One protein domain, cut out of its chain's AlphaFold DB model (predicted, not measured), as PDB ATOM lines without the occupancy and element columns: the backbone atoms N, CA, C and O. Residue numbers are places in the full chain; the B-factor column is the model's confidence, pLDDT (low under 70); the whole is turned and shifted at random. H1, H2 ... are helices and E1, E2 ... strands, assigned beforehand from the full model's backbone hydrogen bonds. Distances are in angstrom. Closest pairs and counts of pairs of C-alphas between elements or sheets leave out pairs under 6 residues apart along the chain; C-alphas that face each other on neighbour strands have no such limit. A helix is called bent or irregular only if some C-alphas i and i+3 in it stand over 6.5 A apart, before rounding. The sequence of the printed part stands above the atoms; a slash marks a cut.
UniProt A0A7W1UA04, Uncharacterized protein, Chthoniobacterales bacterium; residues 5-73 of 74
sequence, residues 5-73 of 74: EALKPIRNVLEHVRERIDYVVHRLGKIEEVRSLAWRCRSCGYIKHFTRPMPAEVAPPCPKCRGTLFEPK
ATOM      1  N   GLU A   5     -56.697 -24.824 -23.630       77.50
ATOM      2  CA  GLU A   5     -57.367 -25.971 -23.029       77.50
ATOM      3  C   GLU A   5     -56.707 -27.293 -23.450       77.50
ATOM      4  O   GLU A   5     -56.512 -28.189 -22.624       77.50
ATOM      5  N   ALA A   6     -56.270 -27.391 -24.711       85.62
ATOM      6  CA  ALA A   6     -55.579 -28.567 -25.243       85.62
ATOM      7  C   ALA A   6     -54.157 -28.733 -24.676       85.62
ATOM      8  O   ALA A   6     -53.615 -29.840 -24.666       85.62
ATOM      9  N   LEU A   7     -53.548 -27.653 -24.172       89.12
ATOM     10  CA  LEU A   7     -52.207 -27.678 -23.581       89.12
ATOM     11  C   LEU A   7     -52.197 -27.975 -22.077       89.12
ATOM     12  O   LEU A   7     -51.144 -28.341 -21.544       89.12
ATOM     13  N   LYS A   8     -53.337 -27.860 -21.382       91.12
ATOM     14  CA  LYS A   8     -53.441 -28.142 -19.936       91.12
ATOM     15  C   LYS A   8     -52.907 -29.527 -19.544       91.12
ATOM     16  O   LYS A   8     -52.135 -29.592 -18.587       91.12
ATOM     17  N   PRO A   9     -53.217 -30.626 -20.264       93.38
ATOM     18  CA  PRO A   9     -52.694 -31.946 -19.913       93.38
ATOM     19  C   PRO A   9     -51.165 -32.009 -19.990       93.38
ATOM     20  O   PRO A   9     -50.524 -32.537 -19.085       93.38
ATOM     21  N   ILE A  10     -50.576 -31.418 -21.033       92.81
ATOM     22  CA  ILE A  10     -49.120 -31.381 -21.223       92.81
ATOM     23  C   ILE A  10     -48.469 -30.549 -20.116       92.81
ATOM     24  O   ILE A  10     -47.495 -30.994 -19.513       92.81
ATOM     25  N   ARG A  11     -49.032 -29.378 -19.793       93.75
ATOM     26  CA  ARG A  11     -48.549 -28.540 -18.687       93.75
ATOM     27  C   ARG A  11     -48.554 -29.305 -17.362       93.75
ATOM     28  O   ARG A  11     -47.550 -29.285 -16.661       93.75
ATOM     29  N   ASN A  12     -49.638 -30.010 -17.047       95.56
ATOM     30  CA  ASN A  12     -49.743 -30.776 -15.804       95.56
ATOM     31  C   ASN A  12     -48.688 -31.885 -15.719       95.56
ATOM     32  O   ASN A  12     -48.098 -32.095 -14.663       95.56
ATOM     33  N   VAL A  13     -48.414 -32.574 -16.833       96.94
ATOM     34  CA  VAL A  13     -47.343 -33.580 -16.888       96.94
ATOM     35  C   VAL A  13     -45.980 -32.936 -16.635       96.94
ATOM     36  O   VAL A  13     -45.191 -33.477 -15.863       96.94
ATOM     37  N   LEU A  14     -45.702 -31.780 -17.242       96.62
ATOM     38  CA  LEU A  14     -44.431 -31.078 -17.061       96.62
ATOM     39  C   LEU A  14     -44.236 -30.580 -15.623       96.62
ATOM     40  O   LEU A  14     -43.151 -30.765 -15.072       96.62
ATOM     41  N   GLU A  15     -45.270 -30.018 -14.992       97.00
ATOM     42  CA  GLU A  15     -45.210 -29.625 -13.576       97.00
ATOM     43  C   GLU A  15     -44.967 -30.843 -12.677       97.00
ATOM     44  O   GLU A  15     -44.090 -30.815 -11.820       97.00
ATOM     45  N   HIS A  16     -45.640 -31.966 -12.935       97.19
ATOM     46  CA  HIS A  16     -45.419 -33.174 -12.146       97.19
ATOM     47  C   HIS A  16     -44.002 -33.751 -12.318       97.19
ATOM     48  O   HIS A  16     -43.398 -34.255 -11.369       97.19
ATOM     49  N   VAL A  17     -43.437 -33.679 -13.528       96.94
ATOM     50  CA  VAL A  17     -42.037 -34.057 -13.771       96.94
ATOM     51  C   VAL A  17     -41.098 -33.140 -12.992       96.94
ATOM     52  O   VAL A  17     -40.187 -33.638 -12.330       96.94
ATOM     53  N   ARG A  18     -41.337 -31.826 -13.019       97.38
ATOM     54  CA  ARG A  18     -40.556 -30.847 -12.259       97.38
ATOM     55  C   ARG A  18     -40.593 -31.139 -10.759       97.38
ATOM     56  O   ARG A  18     -39.533 -31.260 -10.155       97.38
ATOM     57  N   GLU A  19     -41.775 -31.351 -10.183       96.75
ATOM     58  CA  GLU A  19     -41.933 -31.705  -8.764       96.75
ATOM     59  C   GLU A  19     -41.123 -32.953  -8.385       96.75
ATOM     60  O   GLU A  19     -40.469 -32.998  -7.340       96.75
ATOM     61  N   ARG A  20     -41.127 -33.982  -9.243       96.62
ATOM     62  CA  ARG A  20     -40.356 -35.211  -9.004       96.62
ATOM     63  C   ARG A  20     -38.855 -34.982  -9.117       96.62
ATOM     64  O   ARG A  20     -38.111 -35.562  -8.327       96.62
ATOM     65  N   ILE A  21     -38.409 -34.164 -10.068       96.19
ATOM     66  CA  ILE A  21     -36.999 -33.784 -10.197       96.19
ATOM     67  C   ILE A  21     -36.553 -33.036  -8.938       96.19
ATOM     68  O   ILE A  21     -35.570 -33.444  -8.323       96.19
ATOM     69  N   ASP A  22     -37.310 -32.029  -8.501       95.19
ATOM     70  CA  ASP A  22     -37.012 -31.244  -7.298       95.19
ATOM     71  C   ASP A  22     -36.934 -32.143  -6.053       95.19
ATOM     72  O   ASP A  22     -35.991 -32.056  -5.260       95.19
ATOM     73  N   TYR A  23     -37.872 -33.087  -5.919       93.81
ATOM     74  CA  TYR A  23     -37.851 -34.080  -4.847       93.81
ATOM     75  C   TYR A  23     -36.581 -34.945  -4.868       93.81
ATOM     76  O   TYR A  23     -35.950 -35.154  -3.825       93.81
ATOM     77  N   VAL A  24     -36.193 -35.462  -6.038       93.12
ATOM     78  CA  VAL A  24     -35.005 -36.316  -6.182       93.12
ATOM     79  C   VAL A  24     -33.728 -35.529  -5.894       93.12
ATOM     80  O   VAL A  24     -32.887 -36.020  -5.144       93.12
ATOM     81  N   VAL A  25     -33.601 -34.305  -6.413       90.12
ATOM     82  CA  VAL A  25     -32.454 -33.416  -6.161       90.12
ATOM     83  C   VAL A  25     -32.302 -33.138  -4.666       90.12
ATOM     84  O   VAL A  25     -31.219 -33.327  -4.111       90.12
ATOM     85  N   HIS A  26     -33.393 -32.782  -3.983       85.69
ATOM     86  CA  HIS A  26     -33.376 -32.549  -2.534       85.69
ATOM     87  C   HIS A  26     -32.943 -33.792  -1.751       85.69
ATOM     88  O   HIS A  26     -32.184 -33.712  -0.784       85.69
ATOM     89  N   ARG A  27     -33.407 -34.973  -2.175       86.06
ATOM     90  CA  ARG A  27     -33.043 -36.237  -1.533       86.06
ATOM     91  C   ARG A  27     -31.570 -36.584  -1.747       86.06
ATOM     92  O   ARG A  27     -30.938 -37.063  -0.810       86.06
ATOM     93  N   LEU A  28     -31.031 -36.338  -2.942       84.38
ATOM     94  CA  LEU A  28     -29.617 -36.558  -3.250       84.38
ATOM     95  C   LEU A  28     -28.713 -35.651  -2.411       84.38
ATOM     96  O   LEU A  28     -27.806 -36.171  -1.768       84.38
ATOM     97  N   GLY A  29     -29.024 -34.353  -2.308       78.38
ATOM     98  CA  GLY A  29     -28.255 -33.423  -1.472       78.38
ATOM     99  C   GLY A  29     -28.185 -33.864  -0.006       78.38
ATOM    100  O   GLY A  29     -27.107 -33.914   0.582       78.38
ATOM    101  N   LYS A  30     -29.314 -34.310   0.565       75.06
ATOM    102  CA  LYS A  30     -29.339 -34.881   1.925       75.06
ATOM    103  C   LYS A  30     -28.512 -36.159   2.056       75.06
ATOM    104  O   LYS A  30     -27.902 -36.389   3.094       75.06
ATOM    105  N   ILE A  31     -28.508 -37.020   1.039       75.69
ATOM    106  CA  ILE A  31     -27.719 -38.260   1.052       75.69
ATOM    107  C   ILE A  31     -26.223 -37.948   0.994       75.69
ATOM    108  O   ILE A  31     -25.458 -38.571   1.725       75.69
ATOM    109  N   GLU A  32     -25.804 -37.014   0.143       73.81
ATOM    110  CA  GLU A  32     -24.406 -36.587   0.040       73.81
ATOM    111  C   GLU A  32     -23.923 -35.975   1.350       73.81
ATOM    112  O   GLU A  32     -22.864 -36.350   1.851       73.81
ATOM    113  N   GLU A  33     -24.734 -35.123   1.969       71.25
ATOM    114  CA  GLU A  33     -24.449 -34.561   3.283       71.25
ATOM    115  C   GLU A  33     -24.305 -35.652   4.354       71.25
ATOM    116  O   GLU A  33     -23.290 -35.726   5.049       71.25
ATOM    117  N   VAL A  34     -25.279 -36.561   4.432       71.94
ATOM    118  CA  VAL A  34     -25.282 -37.669   5.395       71.94
ATOM    119  C   VAL A  34     -24.168 -38.677   5.126       71.94
ATOM    120  O   VAL A  34     -23.827 -39.417   6.036       71.94
ATOM    121  N   ARG A  35     -23.588 -38.743   3.922       73.56
ATOM    122  CA  ARG A  35     -22.460 -39.635   3.587       73.56
ATOM    123  C   ARG A  35     -21.099 -38.957   3.675       73.56
ATOM    124  O   ARG A  35     -20.084 -39.653   3.661       73.56
ATOM    125  N   SER A  36     -21.057 -37.633   3.771       78.81
ATOM    126  CA  SER A  36     -19.808 -36.885   3.683       78.81
ATOM    127  C   SER A  36     -18.913 -37.122   4.894       78.81
ATOM    128  O   SER A  36     -19.252 -36.809   6.036       78.81
ATOM    129  N   LEU A  37     -17.722 -37.656   4.617       85.94
ATOM    130  CA  LEU A  37     -16.638 -37.841   5.587       85.94
ATOM    131  C   LEU A  37     -15.713 -36.623   5.663       85.94
ATOM    132  O   LEU A  37     -14.784 -36.599   6.467       85.94
ATOM    133  N   ALA A  38     -15.927 -35.622   4.815       88.56
ATOM    134  CA  ALA A  38     -15.112 -34.425   4.757       88.56
ATOM    135  C   ALA A  38     -15.989 -33.188   4.593       88.56
ATOM    136  O   ALA A  38     -16.963 -33.187   3.848       88.56
ATOM    137  N   TRP A  39     -15.616 -32.130   5.299       89.00
ATOM    138  CA  TRP A  39     -16.369 -30.886   5.365       89.00
ATOM    139  C   TRP A  39     -15.435 -29.708   5.174       89.00
ATOM    140  O   TRP A  39     -14.370 -29.665   5.794       89.00
ATOM    141  N   ARG A  40     -15.825 -28.730   4.359       91.31
ATOM    142  CA  ARG A  40     -15.088 -27.474   4.202       91.31
ATOM    143  C   ARG A  40     -15.732 -26.388   5.061       91.31
ATOM    144  O   ARG A  40     -16.934 -26.158   5.002       91.31
ATOM    145  N   CYS A  41     -14.929 -25.698   5.866       93.19
ATOM    146  CA  CYS A  41     -15.379 -24.519   6.600       93.19
ATOM    147  C   CYS A  41     -15.571 -23.338   5.639       93.19
ATOM    148  O   CYS A  41     -14.616 -22.940   4.971       93.19
ATOM    149  N   ARG A  42     -16.763 -22.731   5.619       92.94
ATOM    150  CA  ARG A  42     -17.057 -21.586   4.738       92.94
ATOM    151  C   ARG A  42     -16.338 -20.298   5.145       92.94
ATOM    152  O   ARG A  42     -16.138 -19.428   4.310       92.94
ATOM    153  N   SER A  43     -15.902 -20.185   6.400       93.81
ATOM    154  CA  SER A  43     -15.217 -18.984   6.900       93.81
ATOM    155  C   SER A  43     -13.723 -18.944   6.574       93.81
ATOM    156  O   SER A  43     -13.181 -17.869   6.351       93.81
ATOM    157  N   CYS A  44     -13.031 -20.090   6.580       94.19
ATOM    158  CA  CYS A  44     -11.569 -20.124   6.411       94.19
ATOM    159  C   CYS A  44     -11.052 -21.216   5.463       94.19
ATOM    160  O   CYS A  44      -9.842 -21.397   5.341       94.19
ATOM    161  N   GLY A  45     -11.940 -21.992   4.839       92.94
ATOM    162  CA  GLY A  45     -11.579 -23.034   3.876       92.94
ATOM    163  C   GLY A  45     -10.961 -24.304   4.474       92.94
ATOM    164  O   GLY A  45     -10.636 -25.222   3.725       92.94
ATOM    165  N   TYR A  46     -10.799 -24.400   5.800       93.81
ATOM    166  CA  TYR A  46     -10.251 -25.600   6.441       93.81
ATOM    167  C   TYR A  46     -11.104 -26.840   6.143       93.81
ATOM    168  O   TYR A  46     -12.326 -26.795   6.299       93.81
ATOM    169  N   ILE A  47     -10.452 -27.945   5.770       92.38
ATOM    170  CA  ILE A  47     -11.106 -29.231   5.520       92.38
ATOM    171  C   ILE A  47     -11.002 -30.095   6.773       92.38
ATOM    172  O   ILE A  47      -9.906 -30.412   7.235       92.38
ATOM    173  N   LYS A  48     -12.153 -30.482   7.313       88.69
ATOM    174  CA  LYS A  48     -12.284 -31.362   8.470       88.69
ATOM    175  C   LYS A  48     -12.684 -32.751   7.997       88.69
ATOM    176  O   LYS A  48     -13.679 -32.886   7.293       88.69
ATOM    177  N   HIS A  49     -11.914 -33.757   8.393       89.94
ATOM    178  CA  HIS A  49     -12.196 -35.159   8.101       89.94
ATOM    179  C   HIS A  49     -12.827 -35.839   9.315       89.94
ATOM    180  O   HIS A  49     -12.422 -35.592  10.453       89.94
ATOM    181  N   PHE A  50     -13.802 -36.701   9.064       84.94
ATOM    182  CA  PHE A  50     -14.531 -37.463  10.064       84.94
ATOM    183  C   PHE A  50     -14.348 -38.956   9.808       84.94
ATOM    184  O   PHE A  50     -14.250 -39.405   8.670       84.94
ATOM    185  N   THR A  51     -14.315 -39.740  10.884       85.44
ATOM    186  CA  THR A  51     -14.236 -41.209  10.812       85.44
ATOM    187  C   THR A  51     -15.589 -41.856  10.533       85.44
ATOM    188  O   THR A  51     -15.656 -43.035  10.191       85.44
ATOM    189  N   ARG A  52     -16.674 -41.095  10.694       83.12
ATOM    190  CA  ARG A  52     -18.047 -41.490  10.390       83.12
ATOM    191  C   ARG A  52     -18.746 -40.332   9.689       83.12
ATOM    192  O   ARG A  52     -18.400 -39.185   9.974       83.12
ATOM    193  N   PRO A  53     -19.718 -40.610   8.811       82.25
ATOM    194  CA  PRO A  53     -20.481 -39.547   8.189       82.25
ATOM    195  C   PRO A  53     -21.207 -38.704   9.239       82.25
ATOM    196  O   PRO A  53     -21.708 -39.235  10.234       82.25
ATOM    197  N   MET A  54     -21.216 -37.390   9.043       81.44
ATOM    198  CA  MET A  54     -21.726 -36.431  10.020       81.44
ATOM    199  C   MET A  54     -22.427 -35.289   9.287       81.44
ATOM    200  O   MET A  54     -21.772 -34.722   8.428       81.44
ATOM    201  N   PRO A  55     -23.691 -34.947   9.609       81.38
ATOM    202  CA  PRO A  55     -24.401 -33.791   9.038       81.38
ATOM    203  C   PRO A  55     -23.804 -32.428   9.431       81.38
ATOM    204  O   PRO A  55     -23.089 -32.336  10.438       81.38
ATOM    205  N   ALA A  56     -24.139 -31.360   8.691       79.25
ATOM    206  CA  ALA A  56     -23.560 -30.019   8.888       79.25
ATOM    207  C   ALA A  56     -23.929 -29.448  10.237       79.25
ATOM    208  O   ALA A  56     -23.120 -28.815  10.913       79.25
ATOM    209  N   GLU A  57     -25.189 -29.656  10.595       79.69
ATOM    210  CA  GLU A  57     -25.865 -28.996  11.698       79.69
ATOM    211  C   GLU A  57     -25.311 -29.450  13.044       79.69
ATOM    212  O   GLU A  57     -25.399 -28.727  14.034       79.69
ATOM    213  N   VAL A  58     -24.718 -30.644  13.072       81.88
ATOM    214  CA  VAL A  58     -24.112 -31.249  14.262       81.88
ATOM    215  C   VAL A  58     -22.587 -31.328  14.167       81.88
ATOM    216  O   VAL A  58     -21.939 -31.856  15.073       81.88
ATOM    217  N   ALA A  59     -21.990 -30.801  13.092       83.69
ATOM    218  CA  ALA A  59     -20.546 -30.766  12.942       83.69
ATOM    219  C   ALA A  59     -19.924 -29.866  14.032       83.69
ATOM    220  O   ALA A  59     -20.331 -28.714  14.206       83.69
ATOM    221  N   PRO A  60     -18.892 -30.332  14.763       87.69
ATOM    222  CA  PRO A  60     -18.247 -29.505  15.771       87.69
ATOM    223  C   PRO A  60     -17.564 -28.290  15.119       87.69
ATOM    224  O   PRO A  60     -17.094 -28.420  13.980       87.69
ATOM    225  N   PRO A  61     -17.383 -27.170  15.849       92.25
ATOM    226  CA  PRO A  61     -16.774 -25.951  15.325       92.25
ATOM    227  C   PRO A  61     -15.424 -26.164  14.629       92.25
ATOM    228  O   PRO A  61     -14.689 -27.130  14.883       92.25
ATOM    229  N   CYS A  62     -15.090 -25.239  13.730       92.12
ATOM    230  CA  CYS A  62     -13.858 -25.300  12.959       92.12
ATOM    231  C   CYS A  62     -12.654 -25.169  13.902       92.12
ATOM    232  O   CYS A  62     -12.580 -24.190  14.645       92.12
ATOM    233  N   PRO A  63     -11.661 -26.071  13.851       92.56
ATOM    234  CA  PRO A  63     -10.504 -25.975  14.737       92.56
ATOM    235  C   PRO A  63      -9.625 -24.749  14.441       92.56
ATOM    236  O   PRO A  63      -8.899 -24.305  15.323       92.56
ATOM    237  N   LYS A  64      -9.695 -24.179  13.225       94.25
ATOM    238  CA  LYS A  64      -8.914 -22.988  12.845       94.25
ATOM    239  C   LYS A  64      -9.569 -21.667  13.237       94.25
ATOM    240  O   LYS A  64      -8.901 -20.805  13.786       94.25
ATOM    241  N   CYS A  65     -10.847 -21.481  12.906       94.88
ATOM    242  CA  CYS A  65     -11.528 -20.186  13.063       94.88
ATOM    243  C   CYS A  65     -12.727 -20.225  14.016       94.88
ATOM    244  O   CYS A  65     -13.390 -19.211  14.194       94.88
ATOM    245  N   ARG A  66     -13.041 -21.393  14.593       93.56
ATOM    246  CA  ARG A  66     -14.236 -21.645  15.419       93.56
ATOM    247  C   ARG A  66     -15.579 -21.379  14.726       93.56
ATOM    248  O   ARG A  66     -16.611 -21.424  15.382       93.56
ATOM    249  N   GLY A  67     -15.585 -21.172  13.408       90.94
ATOM    250  CA  GLY A  67     -16.806 -21.063  12.615       90.94
ATOM    251  C   GLY A  67     -17.644 -22.343  12.658       90.94
ATOM    252  O   GLY A  67     -17.108 -23.447  12.774       90.94
ATOM    253  N   THR A  68     -18.959 -22.176  12.552       90.19
ATOM    254  CA  THR A  68     -19.965 -23.252  12.579       90.19
ATOM    255  C   THR A  68     -20.581 -23.524  11.208       90.19
ATOM    256  O   THR A  68     -21.308 -24.493  11.038       90.19
ATOM    257  N   LEU A  69     -20.281 -22.686  10.212       89.38
ATOM    258  CA  LEU A  69     -20.775 -22.847   8.850       89.38
ATOM    259  C   LEU A  69     -19.834 -23.749   8.056       89.38
ATOM    260  O   LEU A  69     -18.692 -23.382   7.755       89.38
ATOM    261  N   PHE A  70     -20.349 -24.910   7.674       88.81
ATOM    262  CA  PHE A  70     -19.644 -25.852   6.823       88.81
ATOM    263  C   PHE A  70     -20.460 -26.206   5.576       88.81
ATOM    264  O   PHE A  70     -21.647 -25.880   5.476       88.81
ATOM    265  N   GLU A  71     -19.782 -26.812   4.609       88.38
ATOM    266  CA  GLU A  71     -20.362 -27.453   3.432       88.38
ATOM    267  C   GLU A  71     -19.730 -28.846   3.251       88.38
ATOM    268  O   GLU A  71     -18.534 -29.007   3.546       88.38
ATOM    269  N   PRO A  72     -20.495 -29.851   2.794       83.62
ATOM    270  CA  PRO A  72     -19.943 -31.156   2.463       83.62
ATOM    271  C   PRO A  72     -18.884 -31.027   1.363       83.62
ATOM    272  O   PRO A  72     -19.057 -30.285   0.395       83.62
ATOM    273  N   LYS A  73     -17.767 -31.741   1.505       77.12
ATOM    274  CA  LYS A  73     -16.771 -31.880   0.443       77.12
ATOM    275  C   LYS A  73     -17.005 -33.236  -0.225       77.12
ATOM    276  O   LYS A  73     -16.617 -34.251   0.353       77.12
TER     277      LYS A  73
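Overview. This is residues 5 to 73 of the 74 residues of an uncharacterized protein of Chthoniobacterales bacterium (UniProt A0A7W1UA04). One long helix, H1, sticks out as an arm from a small, compact head, where a three-stranded sheet and the long loop of residues 50 to 69 lie together. Residues 5 to 28 stand free, and this arm makes most of the length. The printed part has 69 residues, with one named helix followed by three named strands, H1 E1 E2 E3; the sheet runs E2 E1 E3, antiparallel, and the class is mixed, helices and strands. The whole is extended, with a radius of gyration of the C-alphas of 18.5 A and spans of 60 by 23 by 15 A.

Arrangement. H1, residues 5 to 35, only grazes the sheet, with its residues 29 to 35. It is only just irregular: C-alphas 6 and 9 are 6.9 A apart. In its backbone 25 of 27 O i to N i+4 pairs are within hydrogen-bond range. A tight link leads to E1, residues 38 to 41, the inner strand. E1 and E2, residues 47 to 49, form an antiparallel hairpin with 148 degrees between their directions; N 39 and O 48 are 2.9 A apart. E3, residues 70 to 72, is antiparallel to E1, and N 40 and O 71 are 2.8 A apart. The closest C-alphas of H1 and E3, those of Glu 33 and Pro 72, are 5.7 A apart. The edge strands E2 and E3 are apart.

Along the chain. H1 measures 46.0 A from C-alpha 5 at (-57.367, -25.971, -23.029) to C-alpha 35 at (-22.460, -39.635, 3.587). E1 measures 10.1 A. E3 ends with C-alpha 72 at (-19.943, -31.156, 2.463).

Size, cuts and confidence. The C-alphas of Ala 6 and Lys 64, the two farthest apart, are 60.5 A apart. The link from E2 to E3 is long, with 20 residues. The printed part has no cut, and no printed residue is under pLDDT 70.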